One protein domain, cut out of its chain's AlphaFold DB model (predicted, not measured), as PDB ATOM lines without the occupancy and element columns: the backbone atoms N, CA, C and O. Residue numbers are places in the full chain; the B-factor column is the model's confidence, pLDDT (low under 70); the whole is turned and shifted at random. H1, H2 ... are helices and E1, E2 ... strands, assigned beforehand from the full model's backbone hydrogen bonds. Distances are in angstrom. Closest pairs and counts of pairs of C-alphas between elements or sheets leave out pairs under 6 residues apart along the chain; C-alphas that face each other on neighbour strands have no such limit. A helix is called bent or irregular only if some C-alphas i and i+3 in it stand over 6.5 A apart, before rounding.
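What this domain is: This is residues 152 to 270 of the 284 residues of an uncharacterized protein of Candidatus Harrisonbacteria bacterium CG10_big_fil_rev_8_21_14_0_10_49_15 (UniProt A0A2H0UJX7). With little regular structure, this is a small, twisted sheet of four short strands amid long loops, with short helices H1 and H2 out towards opposite ends of the longest axis. The 119 printed residues run E1 E2 H1 E3 E4 H2, mixed in class; the mixed sheet has the order E2 E1 E3 E4. The whole is compact, radius of gyration of the C-alphas 15.0 A, spanning 44 by 34 by 29 A.

Where its parts are: Find C-alpha 157 at (21.490, -40.404, 102.156); E1 runs from there to residue 160. E2 is residues 175 to 177. H1, residues 197 to 203, is irregular: C-alphas 199 and 202 are 7.9 A apart. E3, residues 230 to 234, spans 14.0 A; E4, residues 240 to 245, 17.4 A. H2, residues 263 to 266, ends at C-alpha (17.876, -22.745, 88.304).

How they stand to each other: E2 and E1 are parallel; see N 177 and O 158, 2.9 A. E1 and E3 are antiparallel, 155 degrees; see N 159 and O 231, 2.8 A. E3 and E4 form an antiparallel hairpin; see N 232 and O 242, 2.9 A. These pairs are within hydrogen-bond range. H1 and H2 are not on the sheet. H1 has 0 of 3 O i to N i+4 pairs within range, 3 of 4 O i to N i+3; H2 is too short for the former.

The domain as a whole: The C-alphas farthest apart, Asp 202 and Asn 255, are 44.6 A apart. The printed part has no cut. E3 to E4 is a tight link; the others are long. Residue 173 is under pLDDT 70.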
ATOM      1  N   CYS A 152      28.437 -44.189 104.721       88.75
ATOM      2  CA  CYS A 152      27.530 -43.425 103.887       88.75
ATOM      3  C   CYS A 152      27.740 -43.719 102.399       88.75
ATOM      4  O   CYS A 152      28.844 -43.995 101.942       88.75
ATOM      5  N   SER A 153      26.658 -43.663 101.625       90.25
ATOM      6  CA  SER A 153      26.705 -43.875 100.178       90.25
ATOM      7  C   SER A 153      25.779 -42.912  99.447       90.25
ATOM      8  O   SER A 153      24.737 -42.495  99.962       90.25
ATOM      9  N   CYS A 154      26.155 -42.559  98.220       91.38
ATOM     10  CA  CYS A 154      25.279 -41.800  97.340       91.38
ATOM     11  C   CYS A 154      23.995 -42.592  97.045       91.38
ATOM     12  O   CYS A 154      23.988 -43.821  97.042       91.38
ATOM     13  N   GLY A 155      22.887 -41.886  96.832       88.81
ATOM     14  CA  GLY A 155      21.578 -42.485  96.564       88.81
ATOM     15  C   GLY A 155      20.777 -42.885  97.810       88.81
ATOM     16  O   GLY A 155      19.555 -42.831  97.749       88.81
ATOM     17  N   GLY A 156      21.401 -43.195  98.951       88.19
ATOM     18  CA  GLY A 156      20.677 -43.560 100.185       88.19
ATOM     19  C   GLY A 156      20.479 -42.420 101.187       88.19
ATOM     20  O   GLY A 156      19.582 -42.469 102.035       88.19
ATOM     21  N   TYR A 157      21.311 -41.384 101.092       91.44
ATOM     22  CA  TYR A 157      21.490 -40.404 102.156       91.44
ATOM     23  C   TYR A 157      21.534 -38.973 101.627       91.44
ATOM     24  O   TYR A 157      21.806 -38.735 100.450       91.44
ATOM     25  N   PHE A 158      21.236 -38.023 102.509       93.00
ATOM     26  CA  PHE A 158      21.477 -36.603 102.280       93.00
ATOM     27  C   PHE A 158      22.087 -35.980 103.534       93.00
ATOM     28  O   PHE A 158      21.855 -36.446 104.652       93.00
ATOM     29  N   TRP A 159      22.829 -34.902 103.346       93.75
ATOM     30  CA  TRP A 159      23.492 -34.178 104.416       93.75
ATOM     31  C   TRP A 159      22.947 -32.760 104.514       93.75
ATOM     32  O   TRP A 159      22.479 -32.202 103.523       93.75
ATOM     33  N   ALA A 160      23.010 -32.169 105.704       94.38
ATOM     34  CA  ALA A 160      22.535 -30.813 105.936       94.38
ATOM     35  C   ALA A 160      23.392 -30.071 106.966       94.38
ATOM     36  O   ALA A 160      24.030 -30.684 107.824       94.38
ATOM     37  N   THR A 161      23.371 -28.739 106.912       94.69
ATOM     38  CA  THR A 161      24.132 -27.866 107.826       94.69
ATOM     39  C   THR A 161      23.581 -27.808 109.252       94.69
ATOM     40  O   THR A 161      24.256 -27.294 110.147       94.69
ATOM     41  N   ALA A 162      22.371 -28.313 109.492       92.19
ATOM     42  CA  ALA A 162      21.761 -28.346 110.815       92.19
ATOM     43  C   ALA A 162      21.212 -29.741 111.148       92.19
ATOM     44  O   ALA A 162      20.613 -30.395 110.286       92.19
ATOM     45  N   PRO A 163      21.370 -30.200 112.403       87.44
ATOM     46  CA  PRO A 163      20.782 -31.455 112.844       87.44
ATOM     47  C   PRO A 163      19.253 -31.367 112.824       87.44
ATOM     48  O   PRO A 163      18.672 -30.351 113.201       87.44
ATOM     49  N   GLY A 164      18.606 -32.461 112.424       86.75
ATOM     50  CA  GLY A 164      17.146 -32.557 112.368       86.75
ATOM     51  C   GLY A 164      16.515 -32.029 111.081       86.75
ATOM     52  O   GLY A 164      15.297 -32.091 110.983       86.75
ATOM     53  N   ALA A 165      17.311 -31.562 110.111       91.12
ATOM     54  CA  ALA A 165      16.803 -31.166 108.802       91.12
ATOM     55  C   ALA A 165      15.984 -32.296 108.166       91.12
ATOM     56  O   ALA A 165      16.408 -33.457 108.128       91.12
ATOM     57  N   GLU A 166      14.814 -31.953 107.649       90.50
ATOM     58  CA  GLU A 166      13.911 -32.897 107.025       90.50
ATOM     59  C   GLU A 166      14.130 -32.934 105.511       90.50
ATOM     60  O   GLU A 166      14.340 -31.925 104.838       90.50
ATOM     61  N   ARG A 167      14.036 -34.127 104.930       86.19
ATOM     62  CA  ARG A 167      14.100 -34.311 103.475       86.19
ATOM     63  C   ARG A 167      12.892 -33.691 102.765       86.19
ATOM     64  O   ARG A 167      13.021 -33.092 101.699       86.19
ATOM     65  N   GLY A 168      11.702 -33.937 103.318       85.62
ATOM     66  CA  GLY A 168      10.418 -33.682 102.666       85.62
ATOM     67  C   GLY A 168      10.362 -34.209 101.233       85.62
ATOM     68  O   GLY A 168      10.685 -35.370 100.964       85.62
ATOM     69  N   THR A 169       9.936 -33.341 100.322       86.56
ATOM     70  CA  THR A 169       9.844 -33.614  98.885       86.56
ATOM     71  C   THR A 169      11.060 -33.139  98.098       86.56
ATOM     72  O   THR A 169      11.044 -33.355  96.890       86.56
ATOM     73  N   GLN A 170      12.071 -32.525  98.736       88.62
ATOM     74  CA  GLN A 170      13.245 -31.973  98.043       88.62
ATOM     75  C   GLN A 170      14.009 -33.073  97.308       88.62
ATOM     76  O   GLN A 170      14.125 -33.025  96.097       88.62
ATOM     77  N   PHE A 171      14.402 -34.129  98.023       88.56
ATOM     78  CA  PHE A 171      15.116 -35.263  97.432       88.56
ATOM     79  C   PHE A 171      14.236 -36.515  97.319       88.56
ATOM     80  O   PHE A 171      13.210 -36.613  97.994       88.56
ATOM     81  N   THR A 172      14.638 -37.532  96.553       80.81
ATOM     82  CA  THR A 172      13.917 -38.807  96.328       80.81
ATOM     83  C   THR A 172      14.469 -40.010  97.126       80.81
ATOM     84  O   THR A 172      15.508 -40.545  96.788       80.81
ATOM     85  N   PHE A 173      13.786 -40.506  98.160       67.75
ATOM     86  CA  PHE A 173      14.242 -41.555  99.101       67.75
ATOM     87  C   PHE A 173      15.635 -41.323  99.714       67.75
ATOM     88  O   PHE A 173      16.609 -41.917  99.273       67.75
ATOM     89  N   SER A 174      15.732 -40.510 100.768       72.88
ATOM     90  CA  SER A 174      16.987 -40.334 101.512       72.88
ATOM     91  C   SER A 174      16.782 -40.258 103.027       72.88
ATOM     92  O   SER A 174      15.757 -39.767 103.509       72.88
ATOM     93  N   VAL A 175      17.763 -40.775 103.768       82.56
ATOM     94  CA  VAL A 175      17.886 -40.634 105.227       82.56
ATOM     95  C   VAL A 175      18.860 -39.494 105.528       82.56
ATOM     96  O   VAL A 175      19.875 -39.358 104.845       82.56
ATOM     97  N   VAL A 176      18.548 -38.667 106.526       85.00
ATOM     98  CA  VAL A 176      19.435 -37.571 106.942       85.00
ATOM     99  C   VAL A 176      20.680 -38.124 107.627       85.00
ATOM    100  O   VAL A 176      20.587 -39.012 108.477       85.00
ATOM    101  N   VAL A 177      21.839 -37.581 107.275       87.25
ATOM    102  CA  VAL A 177      23.101 -37.846 107.962       87.25
ATOM    103  C   VAL A 177      23.342 -36.764 109.001       87.25
ATOM    104  O   VAL A 177      23.376 -35.574 108.687       87.25
ATOM    105  N   THR A 178      23.522 -37.178 110.252       78.88
ATOM    106  CA  THR A 178      23.831 -36.253 111.343       78.88
ATOM    107  C   THR A 178      25.333 -36.008 111.392       78.88
ATOM    108  O   THR A 178      26.120 -36.942 111.552       78.88
ATOM    109  N   VAL A 179      25.733 -34.746 111.281       80.38
ATOM    110  CA  VAL A 179      27.141 -34.330 111.308       80.38
ATOM    111  C   VAL A 179      27.432 -33.658 112.646       80.38
ATOM    112  O   VAL A 179      26.579 -32.950 113.188       80.38
ATOM    113  N   ASP A 180      28.617 -33.909 113.203       83.31
ATOM    114  CA  ASP A 180      29.046 -33.285 114.453       83.31
ATOM    115  C   ASP A 180      29.175 -31.768 114.257       83.31
ATOM    116  O   ASP A 180      29.802 -31.283 113.313       83.31
ATOM    117  N   THR A 181      28.588 -30.993 115.167       85.56
ATOM    118  CA  THR A 181      28.662 -29.531 115.121       85.56
ATOM    119  C   THR A 181      30.094 -29.018 115.285       85.56
ATOM    120  O   THR A 181      30.387 -27.914 114.825       85.56
ATOM    121  N   ALA A 182      30.996 -29.812 115.875       88.62
ATOM    122  CA  ALA A 182      32.415 -29.494 115.995       88.62
ATOM    123  C   ALA A 182      33.167 -29.559 114.655       88.62
ATOM    124  O   ALA A 182      34.078 -28.762 114.443       88.62
ATOM    125  N   THR A 183      32.791 -30.474 113.755       91.19
ATOM    126  CA  THR A 183      33.459 -30.668 112.452       91.19
ATOM    127  C   THR A 183      32.643 -30.153 111.278       91.19
ATOM    128  O   THR A 183      33.131 -30.166 110.156       91.19
ATOM    129  N   LEU A 184      31.425 -29.654 111.520       93.19
ATOM    130  CA  LEU A 184      30.438 -29.241 110.519       93.19
ATOM    131  C   LEU A 184      31.030 -28.479 109.329       93.19
ATOM    132  O   LEU A 184      30.577 -28.647 108.202       93.19
ATOM    133  N   ARG A 185      32.028 -27.627 109.572       95.94
ATOM    134  CA  ARG A 185      32.586 -26.718 108.570       95.94
ATOM    135  C   ARG A 185      33.935 -27.149 107.988       95.94
ATOM    136  O   ARG A 185      34.513 -26.398 107.204       95.94
ATOM    137  N   GLU A 186      34.431 -28.319 108.366       95.38
ATOM    138  CA  GLU A 186      35.685 -28.865 107.857       95.38
ATOM    139  C   GLU A 186      35.564 -29.269 106.385       95.38
ATOM    140  O   GLU A 186      34.509 -29.691 105.919       95.38
ATOM    141  N   VAL A 187      36.666 -29.148 105.644       95.38
ATOM    142  CA  VAL A 187      36.734 -29.418 104.193       95.38
ATOM    143  C   VAL A 187      37.435 -30.742 103.860       95.38
ATOM    144  O   VAL A 187      37.739 -31.013 102.704       95.38
ATOM    145  N   ASN A 188      37.715 -31.553 104.879       92.69
ATOM    146  CA  ASN A 188      38.465 -32.812 104.801       92.69
ATOM    147  C   ASN A 188      37.558 -34.058 104.732       92.69
ATOM    148  O   ASN A 188      37.945 -35.134 105.175       92.69
ATOM    149  N   GLY A 189      36.305 -33.895 104.292       91.56
ATOM    150  CA  GLY A 189      35.308 -34.970 104.260       91.56
ATOM    151  C   GLY A 189      34.581 -35.240 105.584       91.56
ATOM    152  O   GLY A 189      33.608 -35.991 105.590       91.56
ATOM    153  N   THR A 190      34.969 -34.613 106.704       91.19
ATOM    154  CA  THR A 190      34.265 -34.749 108.007       91.19
ATOM    155  C   THR A 190      33.203 -33.674 108.267       91.19
ATOM    156  O   THR A 190      32.506 -33.720 109.285       91.19
ATOM    157  N   GLY A 191      33.081 -32.703 107.359       92.94
ATOM    158  CA  GLY A 191      32.087 -31.638 107.427       92.94
ATOM    159  C   GLY A 191      30.688 -32.066 107.002       92.94
ATOM    160  O   GLY A 191      30.411 -33.239 106.742       92.94
ATOM    161  N   TRP A 192      29.785 -31.082 106.937       93.69
ATOM    162  CA  TRP A 192      28.397 -31.320 106.543       93.69
ATOM    163  C   TRP A 192      28.278 -31.759 105.089       93.69
ATOM    164  O   TRP A 192      27.385 -32.516 104.751       93.69
ATOM    165  N   MET A 193      29.194 -31.315 104.232       94.62
ATOM    166  CA  MET A 193      29.362 -31.869 102.901       94.62
ATOM    167  C   MET A 193      30.481 -32.915 102.972       94.62
ATOM    168  O   MET A 193      31.615 -32.553 103.297       94.62
ATOM    169  N   PRO A 194      30.202 -34.193 102.681       93.69
ATOM    170  CA  PRO A 194      31.123 -35.304 102.908       93.69
ATOM    171  C   PRO A 194      32.149 -35.447 101.768       93.69
ATOM    172  O   PRO A 194      32.440 -36.547 101.317       93.69
ATOM    173  N   ILE A 195      32.665 -34.335 101.249       94.38
ATOM    174  CA  ILE A 195      33.669 -34.324 100.182       94.38
ATOM    175  C   ILE A 195      35.004 -33.920 100.798       94.38
ATOM    176  O   ILE A 195      35.097 -32.892 101.476       94.38
ATOM    177  N   ASP A 196      36.043 -34.717 100.560       94.56
ATOM    178  CA  ASP A 196      37.402 -34.361 100.953       94.56
ATOM    179  C   ASP A 196      38.053 -33.464  99.894       94.56
ATOM    180  O   ASP A 196      38.745 -33.913  98.981       94.56
ATOM    181  N   PHE A 197      37.848 -32.155 100.030       95.19
ATOM    182  CA  PHE A 197      38.487 -31.164  99.170       95.19
ATOM    183  C   PHE A 197      40.002 -31.059  99.409       95.19
ATOM    184  O   PHE A 197      40.717 -30.511  98.567       95.19
ATOM    185  N   THR A 198      40.526 -31.588 100.522       94.06
ATOM    186  CA  THR A 198      41.974 -31.599 100.790       94.06
ATOM    187  C   THR A 198      42.722 -32.614  99.929       94.06
ATOM    188  O   THR A 198      43.918 -32.431  99.689       94.06
ATOM    189  N   ALA A 199      42.008 -33.583  99.344       91.88
ATOM    190  CA  ALA A 199      42.532 -34.514  98.344       91.88
ATOM    191  C   ALA A 199      43.074 -33.819  97.075       91.88
ATOM    192  O   ALA A 199      43.767 -34.434  96.270       91.88
ATOM    193  N   LEU A 200      42.814 -32.519  96.903       92.94
ATOM    194  CA  LEU A 200      43.310 -31.692  95.798       92.94
ATOM    195  C   LEU A 200      44.675 -31.040  96.084       92.94
ATOM    196  O   LEU A 200      45.045 -30.059  95.437       92.94
ATOM    197  N   ALA A 201      45.440 -31.559  97.050       89.00
ATOM    198  CA  ALA A 201      46.752 -31.033  97.435       89.00
ATOM    199  C   ALA A 201      47.710 -30.847  96.240       89.00
ATOM    200  O   ALA A 201      48.383 -29.818  96.149       89.00
ATOM    201  N   ASP A 202      47.698 -31.777  95.282       89.81
ATOM    202  CA  ASP A 202      48.541 -31.725  94.078       89.81
ATOM    203  C   ASP A 202      48.124 -30.630  93.076       89.81
ATOM    204  O   ASP A 202      48.904 -30.247  92.202       89.81
ATOM    205  N   PHE A 203      46.918 -30.073  93.222       90.38
ATOM    206  CA  PHE A 203      46.331 -29.067  92.329       90.38
ATOM    207  C   PHE A 203      46.230 -27.676  92.967       90.38
ATOM    208  O   PHE A 203      45.447 -26.836  92.527       90.38
ATOM    209  N   GLY A 204      47.049 -27.411  93.989       88.00
ATOM    210  CA  GLY A 204      47.057 -26.134  94.706       88.00
ATOM    211  C   GLY A 204      46.234 -26.132  95.996       88.00
ATOM    212  O   GLY A 204      46.076 -25.073  96.602       88.00
ATOM    213  N   GLY A 205      45.770 -27.303  96.443       89.94
ATOM    214  CA  GLY A 205      45.042 -27.477  97.696       89.94
ATOM    215  C   GLY A 205      43.529 -27.355  97.552       89.94
ATOM    216  O   GLY A 205      42.980 -27.264  96.454       89.94
ATOM    217  N   SER A 206      42.851 -27.368  98.700       93.94
ATOM    218  CA  SER A 206      41.395 -27.258  98.747       93.94
ATOM    219  C   SER A 206      40.921 -25.904  98.191       93.94
ATOM    220  O   SER A 206      41.400 -24.864  98.656       93.94
ATOM    221  N   PRO A 207      39.940 -25.873  97.265       95.06
ATOM    222  CA  PRO A 207      39.331 -24.633  96.775       95.06
ATOM    223  C   PRO A 207      38.543 -23.885  97.860       95.06
ATOM    224  O   PRO A 207      38.224 -22.709  97.689       95.06
ATOM    225  N   LEU A 208      38.225 -24.555  98.971       96.12
ATOM    226  CA  LEU A 208      37.522 -23.997 100.120       96.12
ATOM    227  C   LEU A 208      38.399 -24.105 101.367       96.12
ATOM    228  O   LEU A 208      38.963 -25.157 101.652       96.12
ATOM    229  N   THR A 209      38.473 -23.042 102.161       95.06
ATOM    230  CA  THR A 209      39.133 -23.096 103.477       95.06
ATOM    231  C   THR A 209      38.173 -23.491 104.596       95.06
ATOM    232  O   THR A 209      38.611 -23.827 105.687       95.06
ATOM    233  N   VAL A 210      36.867 -23.378 104.350       96.75
ATOM    234  CA  VAL A 210      35.796 -23.679 105.300       96.75
ATOM    235  C   VAL A 210      34.509 -23.923 104.518       96.75
ATOM    236  O   VAL A 210      34.240 -23.204 103.551       96.75
ATOM    237  N   LEU A 211      33.694 -24.894 104.930       97.75
ATOM    238  CA  LEU A 211      32.365 -25.042 104.348       97.75
ATOM    239  C   LEU A 211      31.462 -23.888 104.824       97.75
ATOM    240  O   LEU A 211      31.397 -23.591 106.033       97.75
ATOM    241  N   PRO A 212      30.767 -23.205 103.899       97.50
ATOM    242  CA  PRO A 212      29.744 -22.243 104.263       97.50
ATOM    243  C   PRO A 212      28.565 -22.962 104.929       97.50
ATOM    244  O   PRO A 212      28.327 -24.151 104.708       97.50
ATOM    245  N   ILE A 213      27.848 -22.221 105.763       96.38
ATOM    246  CA  ILE A 213      26.596 -22.645 106.391       96.38
ATOM    247  C   ILE A 213      25.558 -21.564 106.131       96.38
ATOM    248  O   ILE A 213      25.925 -20.396 105.966       96.38
ATOM    249  N   ASP A 214      24.285 -21.948 106.124       96.81
ATOM    250  CA  ASP A 214      23.198 -20.983 106.015       96.81
ATOM    251  C   ASP A 214      23.330 -19.899 107.108       96.81
ATOM    252  O   ASP A 214      23.623 -20.234 108.259       96.81
ATOM    253  N   PRO A 215      23.131 -18.602 106.803       96.62
ATOM    254  CA  PRO A 215      23.264 -17.545 107.807       96.62
ATOM    255  C   PRO A 215      22.293 -17.670 108.993       96.62
ATOM    256  O   PRO A 215      22.593 -17.182 110.083       96.62
ATOM    257  N   THR A 216      21.132 -18.291 108.783       95.69
ATOM    258  CA  THR A 216      20.130 -18.580 109.813       95.69
ATOM    259  C   THR A 216      20.333 -19.979 110.405       95.69
ATOM    260  O   THR A 216      20.178 -20.146 111.615       95.69
ATOM    261  N   ASN A 217      20.698 -20.961 109.573       95.06
ATOM    262  CA  ASN A 217      20.961 -22.361 109.936       95.06
ATOM    263  C   ASN A 217      19.924 -22.946 110.910       95.06
ATOM    264  O   ASN A 217      20.264 -23.440 111.989       95.06
ATOM    265  N   SER A 218      18.645 -22.836 110.550       93.75
ATOM    266  CA  SER A 218      17.528 -23.203 111.420       93.75
ATOM    267  C   SER A 218      16.570 -24.162 110.729       93.75
ATOM    268  O   SER A 218      16.091 -23.907 109.624       93.75
ATOM    269  N   VAL A 219      16.269 -25.253 111.432       93.56
ATOM    270  CA  VAL A 219      15.261 -26.242 111.052       93.56
ATOM    271  C   VAL A 219      13.940 -25.821 111.691       93.56
ATOM    272  O   VAL A 219      13.728 -26.006 112.892       93.56
ATOM    273  N   SER A 220      13.074 -25.181 110.911       91.75
ATOM    274  CA  SER A 220      11.752 -24.737 111.354       91.75
ATOM    275  C   SER A 220      10.748 -24.873 110.218       91.75
ATOM    276  O   SER A 220      11.088 -24.614 109.068       91.75
ATOM    277  N   GLY A 221       9.515 -25.246 110.557       89.75
ATOM    278  CA  GLY A 221       8.462 -25.476 109.573       89.75
ATOM    279  C   GLY A 221       8.587 -26.841 108.903       89.75
ATOM    280  O   GLY A 221       8.970 -27.824 109.533       89.75
ATOM    281  N   THR A 222       8.190 -26.896 107.640       91.25
ATOM    282  CA  THR A 222       8.336 -28.060 106.766       91.25
ATOM    283  C   THR A 222       9.723 -28.093 106.134       91.25
ATOM    284  O   THR A 222      10.396 -27.073 106.047       91.25
ATOM    285  N   ALA A 223      10.116 -29.243 105.585       89.25
ATOM    286  CA  ALA A 223      11.380 -29.390 104.866       89.25
ATOM    287  C   ALA A 223      11.674 -28.279 103.838       89.25
ATOM    288  O   ALA A 223      12.838 -27.942 103.662       89.25
ATOM    289  N   LEU A 224      10.662 -27.745 103.140       90.88
ATOM    290  CA  LEU A 224      10.817 -26.680 102.134       90.88
ATOM    291  C   LEU A 224      10.998 -25.287 102.754       90.88
ATOM    292  O   LEU A 224      11.469 -24.386 102.082       90.88
ATOM    293  N   GLU A 225      10.657 -25.109 104.028       92.31
ATOM    294  CA  GLU A 225      10.755 -23.828 104.739       92.31
ATOM    295  C   GLU A 225      12.069 -23.693 105.525       92.31
ATOM    296  O   GLU A 225      12.435 -22.595 105.946       92.31
ATOM    297  N   GLU A 226      12.802 -24.795 105.712       94.81
ATOM    298  CA  GLU A 226      14.052 -24.818 106.469       94.81
ATOM    299  C   GLU A 226      15.135 -23.943 105.826       94.81
ATOM    300  O   GLU A 226      15.474 -24.088 104.651       94.81
ATOM    301  N   LEU A 227      15.752 -23.085 106.639       96.12
ATOM    302  CA  LEU A 227      16.850 -22.210 106.226       96.12
ATOM    303  C   LEU A 227      18.179 -22.881 106.572       96.12
ATOM    304  O   LEU A 227      18.827 -22.559 107.572       96.12
ATOM    305  N   VAL A 228      18.522 -23.887 105.773       95.94
ATOM    306  CA  VAL A 228      19.719 -24.732 105.885       95.94
ATOM    307  C   VAL A 228      20.221 -25.072 104.482       95.94
ATOM    308  O   VAL A 228      19.438 -25.079 103.533       95.94
ATOM    309  N   TYR A 229      21.504 -25.409 104.341       97.00
ATOM    310  CA  TYR A 229      21.991 -26.005 103.095       97.00
ATOM    311  C   TYR A 229      21.864 -27.514 103.182       97.00
ATOM    312  O   TYR A 229      22.216 -28.110 104.205       97.00
ATOM    313  N   LYS A 230      21.369 -28.124 102.107       95.62
ATOM    314  CA  LYS A 230      21.222 -29.572 101.984       95.62
ATOM    315  C   LYS A 230      22.006 -30.057 100.783       95.62
ATOM    316  O   LYS A 230      22.042 -29.379  99.769       95.62
ATOM    317  N   TYR A 231      22.629 -31.218 100.898       95.75
ATOM    318  CA  TYR A 231      23.437 -31.825  99.850       95.75
ATOM    319  C   TYR A 231      23.041 -33.281  99.668       95.75
ATOM    320  O   TYR A 231      22.856 -34.017 100.643       95.75
ATOM    321  N   ARG A 232      22.973 -33.712  98.415       94.12
ATOM    322  CA  ARG A 232      22.797 -35.110  98.055       94.12
ATOM    323  C   ARG A 232      23.636 -35.454  96.837       94.12
ATOM    324  O   ARG A 232      23.815 -34.636  95.945       94.12
ATOM    325  N   CYS A 233      24.085 -36.703  96.780       94.69
ATOM    326  CA  CYS A 233      24.723 -37.274  95.605       94.69
ATOM    327  C   CYS A 233      24.021 -38.545  95.123       94.69
ATOM    328  O   CYS A 233      23.349 -39.243  95.890       94.69
ATOM    329  N   ASN A 234      24.225 -38.860  93.846       93.00
ATOM    330  CA  ASN A 234      23.897 -40.130  93.217       93.00
ATOM    331  C   ASN A 234      25.057 -40.546  92.300       93.00
ATOM    332  O   ASN A 234      25.627 -39.714  91.602       93.00
ATOM    333  N   THR A 235      25.422 -41.822  92.326       90.56
ATOM    334  CA  THR A 235      26.470 -42.400  91.473       90.56
ATOM    335  C   THR A 235      25.910 -43.264  90.337       90.56
ATOM    336  O   THR A 235      26.670 -43.782  89.514       90.56
ATOM    337  N   ASP A 236      24.583 -43.400  90.248       84.88
ATOM    338  CA  ASP A 236      23.899 -44.087  89.161       84.88
ATOM    339  C   ASP A 236      24.133 -43.338  87.841       84.88
ATOM    340  O   ASP A 236      23.650 -42.226  87.630       84.88
ATOM    341  N   ASN A 237      24.850 -43.975  86.912       82.88
ATOM    342  CA  ASN A 237      25.161 -43.428  85.584       82.88
ATOM    343  C   ASN A 237      25.960 -42.109  85.602       82.88
ATOM    344  O   ASN A 237      25.818 -41.273  84.705       82.88
ATOM    345  N   GLY A 238      26.817 -41.920  86.603       86.06
ATOM    346  CA  GLY A 238      27.730 -40.781  86.697       86.06
ATOM    347  C   GLY A 238      27.794 -40.216  88.107       86.06
ATOM    348  O   GLY A 238      26.991 -40.573  88.956       86.06
ATOM    349  N   GLN A 239      28.768 -39.347  88.360       92.31
ATOM    350  CA  GLN A 239      28.910 -38.665  89.645       92.31
ATOM    351  C   GLN A 239      28.049 -37.420  89.646       92.31
ATOM    352  O   GLN A 239      28.441 -36.375  89.129       92.31
ATOM    353  N   HIS A 240      26.859 -37.572  90.201       94.62
ATOM    354  CA  HIS A 240      25.837 -36.549  90.241       94.62
ATOM    355  C   HIS A 240      25.670 -36.034  91.661       94.62
ATOM    356  O   HIS A 240      25.730 -36.800  92.624       94.62
ATOM    357  N   TYR A 241      25.432 -34.740  91.796       95.81
ATOM    358  CA  TYR A 241      25.069 -34.125  93.059       95.81
ATOM    359  C   TYR A 241      24.138 -32.939  92.862       95.81
ATOM    360  O   TYR A 241      24.028 -32.370  91.772       95.81
ATOM    361  N   GLU A 242      23.507 -32.574  93.966       95.56
ATOM    362  CA  GLU A 242      22.557 -31.487  94.086       95.56
ATOM    363  C   GLU A 242      22.687 -30.864  95.480       95.56
ATOM    364  O   GLU A 242      22.902 -31.558  96.481       95.56
ATOM    365  N   ILE A 243      22.623 -29.538  95.524       96.56
ATOM    366  CA  ILE A 243      22.691 -28.714  96.723       96.56
ATOM    367  C   ILE A 243      21.481 -27.790  96.711       96.56
ATOM    368  O   ILE A 243      21.342 -26.992  95.784       96.56
ATOM    369  N   ASN A 244      20.674 -27.853  97.767       96.06
ATOM    370  CA  ASN A 244      19.427 -27.100  97.867       96.06
ATOM    371  C   ASN A 244      19.478 -26.130  99.047       96.06
ATOM    372  O   ASN A 244      20.045 -26.438 100.105       96.06
ATOM    373  N   ALA A 245      18.875 -24.959  98.861       96.69
ATOM    374  CA  ALA A 245      18.661 -23.965  99.905       96.69
ATOM    375  C   ALA A 245      17.364 -23.191  99.643       96.69
ATOM    376  O   ALA A 245      17.131 -22.752  98.523       96.69
ATOM    377  N   ASN A 246      16.552 -22.980 100.676       95.75
ATOM    378  CA  ASN A 246      15.380 -22.108 100.589       95.75
ATOM    379  C   ASN A 246      15.783 -20.626 100.723       95.75
ATOM    380  O   ASN A 246      16.712 -20.287 101.470       95.75
ATOM    381  N   MET A 247      15.074 -19.743 100.028       96.56
ATOM    382  CA  MET A 247      15.213 -18.292 100.089       96.56
ATOM    383  C   MET A 247      14.209 -17.704 101.078       96.56
ATOM    384  O   MET A 247      13.036 -18.059 101.136       96.56
ATOM    385  N   GLU A 248      14.673 -16.757 101.884       95.31
ATOM    386  CA  GLU A 248      13.862 -16.168 102.950       95.31
ATOM    387  C   GLU A 248      13.084 -14.932 102.487       95.31
ATOM    388  O   GLU A 248      12.028 -14.614 103.033       95.31
ATOM    389  N   SER A 249      13.623 -14.187 101.521       96.50
ATOM    390  CA  SER A 249      13.058 -12.917 101.079       96.50
ATOM    391  C   SER A 249      11.979 -13.098 100.024       96.50
ATOM    392  O   SER A 249      12.145 -13.874  99.085       96.50
ATOM    393  N   GLU A 250      10.936 -12.266 100.086       94.94
ATOM    394  CA  GLU A 250       9.879 -12.223  99.060       94.94
ATOM    395  C   GLU A 250      10.431 -11.896  97.662       94.94
ATOM    396  O   GLU A 250       9.772 -12.093  96.644       94.94
ATOM    397  N   ARG A 251      11.627 -11.303  97.589       95.19
ATOM    398  CA  ARG A 251      12.270 -10.960  96.324       95.19
ATOM    399  C   ARG A 251      12.846 -12.176  95.608       95.19
ATOM    400  O   ARG A 251      12.746 -12.197  94.382       95.19
ATOM    401  N   TYR A 252      13.521 -13.065  96.333       96.56
ATOM    402  CA  TYR A 252      14.272 -14.187  95.763       96.56
ATOM    403  C   TYR A 252      13.522 -15.514  95.847       96.56
ATOM    404  O   TYR A 252      13.848 -16.405  95.068       96.56
ATOM    405  N   SER A 253      12.529 -15.620  96.730       95.06
ATOM    406  CA  SER A 253      11.688 -16.804  96.834       95.06
ATOM    407  C   SER A 253      10.673 -16.929  95.694       95.06
ATOM    408  O   SER A 253      10.502 -16.006  94.883       95.06
ATOM    409  N   GLN A 254       9.984 -18.070  95.659       93.62
ATOM    410  CA  GLN A 254       8.946 -18.401  94.688       93.62
ATOM    411  C   GLN A 254       7.965 -17.242  94.432       93.62
ATOM    412  O   GLN A 254       7.339 -16.691  95.343       93.62
ATOM    413  N   ASN A 255       7.751 -16.913  93.156       90.88
ATOM    414  CA  ASN A 255       6.926 -15.794  92.667       90.88
ATOM    415  C   ASN A 255       7.473 -14.385  92.980       90.88
ATOM    416  O   ASN A 255       6.804 -13.382  92.696       90.88
ATOM    417  N   GLY A 256       8.679 -14.286  93.536       92.12
ATOM    418  CA  GLY A 256       9.356 -13.034  93.828       92.12
ATOM    419  C   GLY A 256       9.808 -12.256  92.591       92.12
ATOM    420  O   GLY A 256       9.932 -12.761  91.475       92.12
ATOM    421  N   GLY A 257      10.106 -10.966  92.777       90.88
ATOM    422  CA  GLY A 257      10.548 -10.087  91.680       90.88
ATOM    423  C   GLY A 257      11.902 -10.469  91.056       90.88
ATOM    424  O   GLY A 257      12.248  -9.975  89.979       90.88
ATOM    425  N   ARG A 258      12.685 -11.308  91.740       93.69
ATOM    426  CA  ARG A 258      13.903 -11.975  91.270       93.69
ATOM    427  C   ARG A 258      13.938 -13.416  91.781       93.69
ATOM    428  O   ARG A 258      14.968 -13.838  92.289       93.69
ATOM    429  N   ASP A 259      12.818 -14.112  91.645       94.38
ATOM    430  CA  ASP A 259      12.685 -15.531  91.961       94.38
ATOM    431  C   ASP A 259      13.844 -16.340  91.352       94.38
ATOM    432  O   ASP A 259      14.032 -16.341  90.128       94.38
ATOM    433  N   VAL A 260      14.657 -16.938  92.222       95.25
ATOM    434  CA  VAL A 260      15.747 -17.843  91.837       95.25
ATOM    435  C   VAL A 260      15.370 -19.309  92.016       95.25
ATOM    436  O   VAL A 260      16.065 -20.142  91.456       95.25
ATOM    437  N   GLU A 261      14.295 -19.598  92.746       94.62
ATOM    438  CA  GLU A 261      13.815 -20.946  93.078       94.62
ATOM    439  C   GLU A 261      12.948 -21.538  91.973       94.62
ATOM    440  O   GLU A 261      12.671 -22.726  91.969       94.62
ATOM    441  N   SER A 262      12.487 -20.722  91.023       92.56
ATOM    442  CA  SER A 262      11.770 -21.247  89.867       92.56
ATOM    443  C   SER A 262      12.640 -22.225  89.072       92.56
ATOM    444  O   SER A 262      13.705 -21.848  88.572       92.56
ATOM    445  N   ASN A 263      12.079 -23.397  88.768       88.88
ATOM    446  CA  ASN A 263      12.686 -24.432  87.923       88.88
ATOM    447  C   ASN A 263      13.111 -23.932  86.529       88.88
ATOM    448  O   ASN A 263      13.997 -24.483  85.876       88.88
ATOM    449  N   THR A 264      12.500 -22.848  86.041       88.06
ATOM    450  CA  THR A 264      12.865 -22.214  84.766       88.06
ATOM    451  C   THR A 264      14.134 -21.361  84.854       88.06
ATOM    452  O   THR A 264      14.638 -20.901  83.822       88.06
ATOM    453  N   LYS A 265      14.621 -21.091  86.069       88.19
ATOM    454  CA  LYS A 265      15.758 -20.217  86.373       88.19
ATOM    455  C   LYS A 265      16.970 -20.992  86.848       88.19
ATOM    456  O   LYS A 265      18.053 -20.736  86.322       88.19
ATOM    457  N   ASP A 266      16.794 -21.902  87.793       89.31
ATOM    458  CA  ASP A 266      17.876 -22.745  88.304       89.31
ATOM    459  C   ASP A 266      18.027 -24.068  87.530       89.31
ATOM    460  O   ASP A 266      19.106 -24.658  87.513       89.31
ATOM    461  N   GLY A 267      16.998 -24.461  86.770       87.69
ATOM    462  CA  GLY A 267      16.988 -25.674  85.956       87.69
ATOM    463  C   GLY A 267      16.617 -26.934  86.735       87.69
ATOM    464  O   GLY A 267      16.845 -28.028  86.209       87.69
ATOM    465  N   GLY A 268      16.094 -26.780  87.955       90.12
ATOM    466  CA  GLY A 268      15.720 -27.876  88.835       90.12
ATOM    467  C   GLY A 268      14.287 -28.373  88.689       90.12
ATOM    468  O   GLY A 268      13.637 -28.178  87.656       90.12
ATOM    469  N   ASN A 269      13.808 -29.090  89.704       90.56
ATOM    470  CA  ASN A 269      12.498 -29.735  89.714       90.56
ATOM    471  C   ASN A 269      11.581 -29.267  90.857       90.56
ATOM    472  O   ASN A 269      10.418 -29.696  90.897       90.56
ATOM    473  N   LYS A 270      12.067 -28.410  91.757       91.38
ATOM    474  CA  LYS A 270      11.265 -27.712  92.767       91.38
ATOM    475  C   LYS A 270      11.158 -26.243  92.410       91.38
ATOM    476  O   LYS A 270      12.077 -25.683  91.845       91.38
TER     477      LYS A 270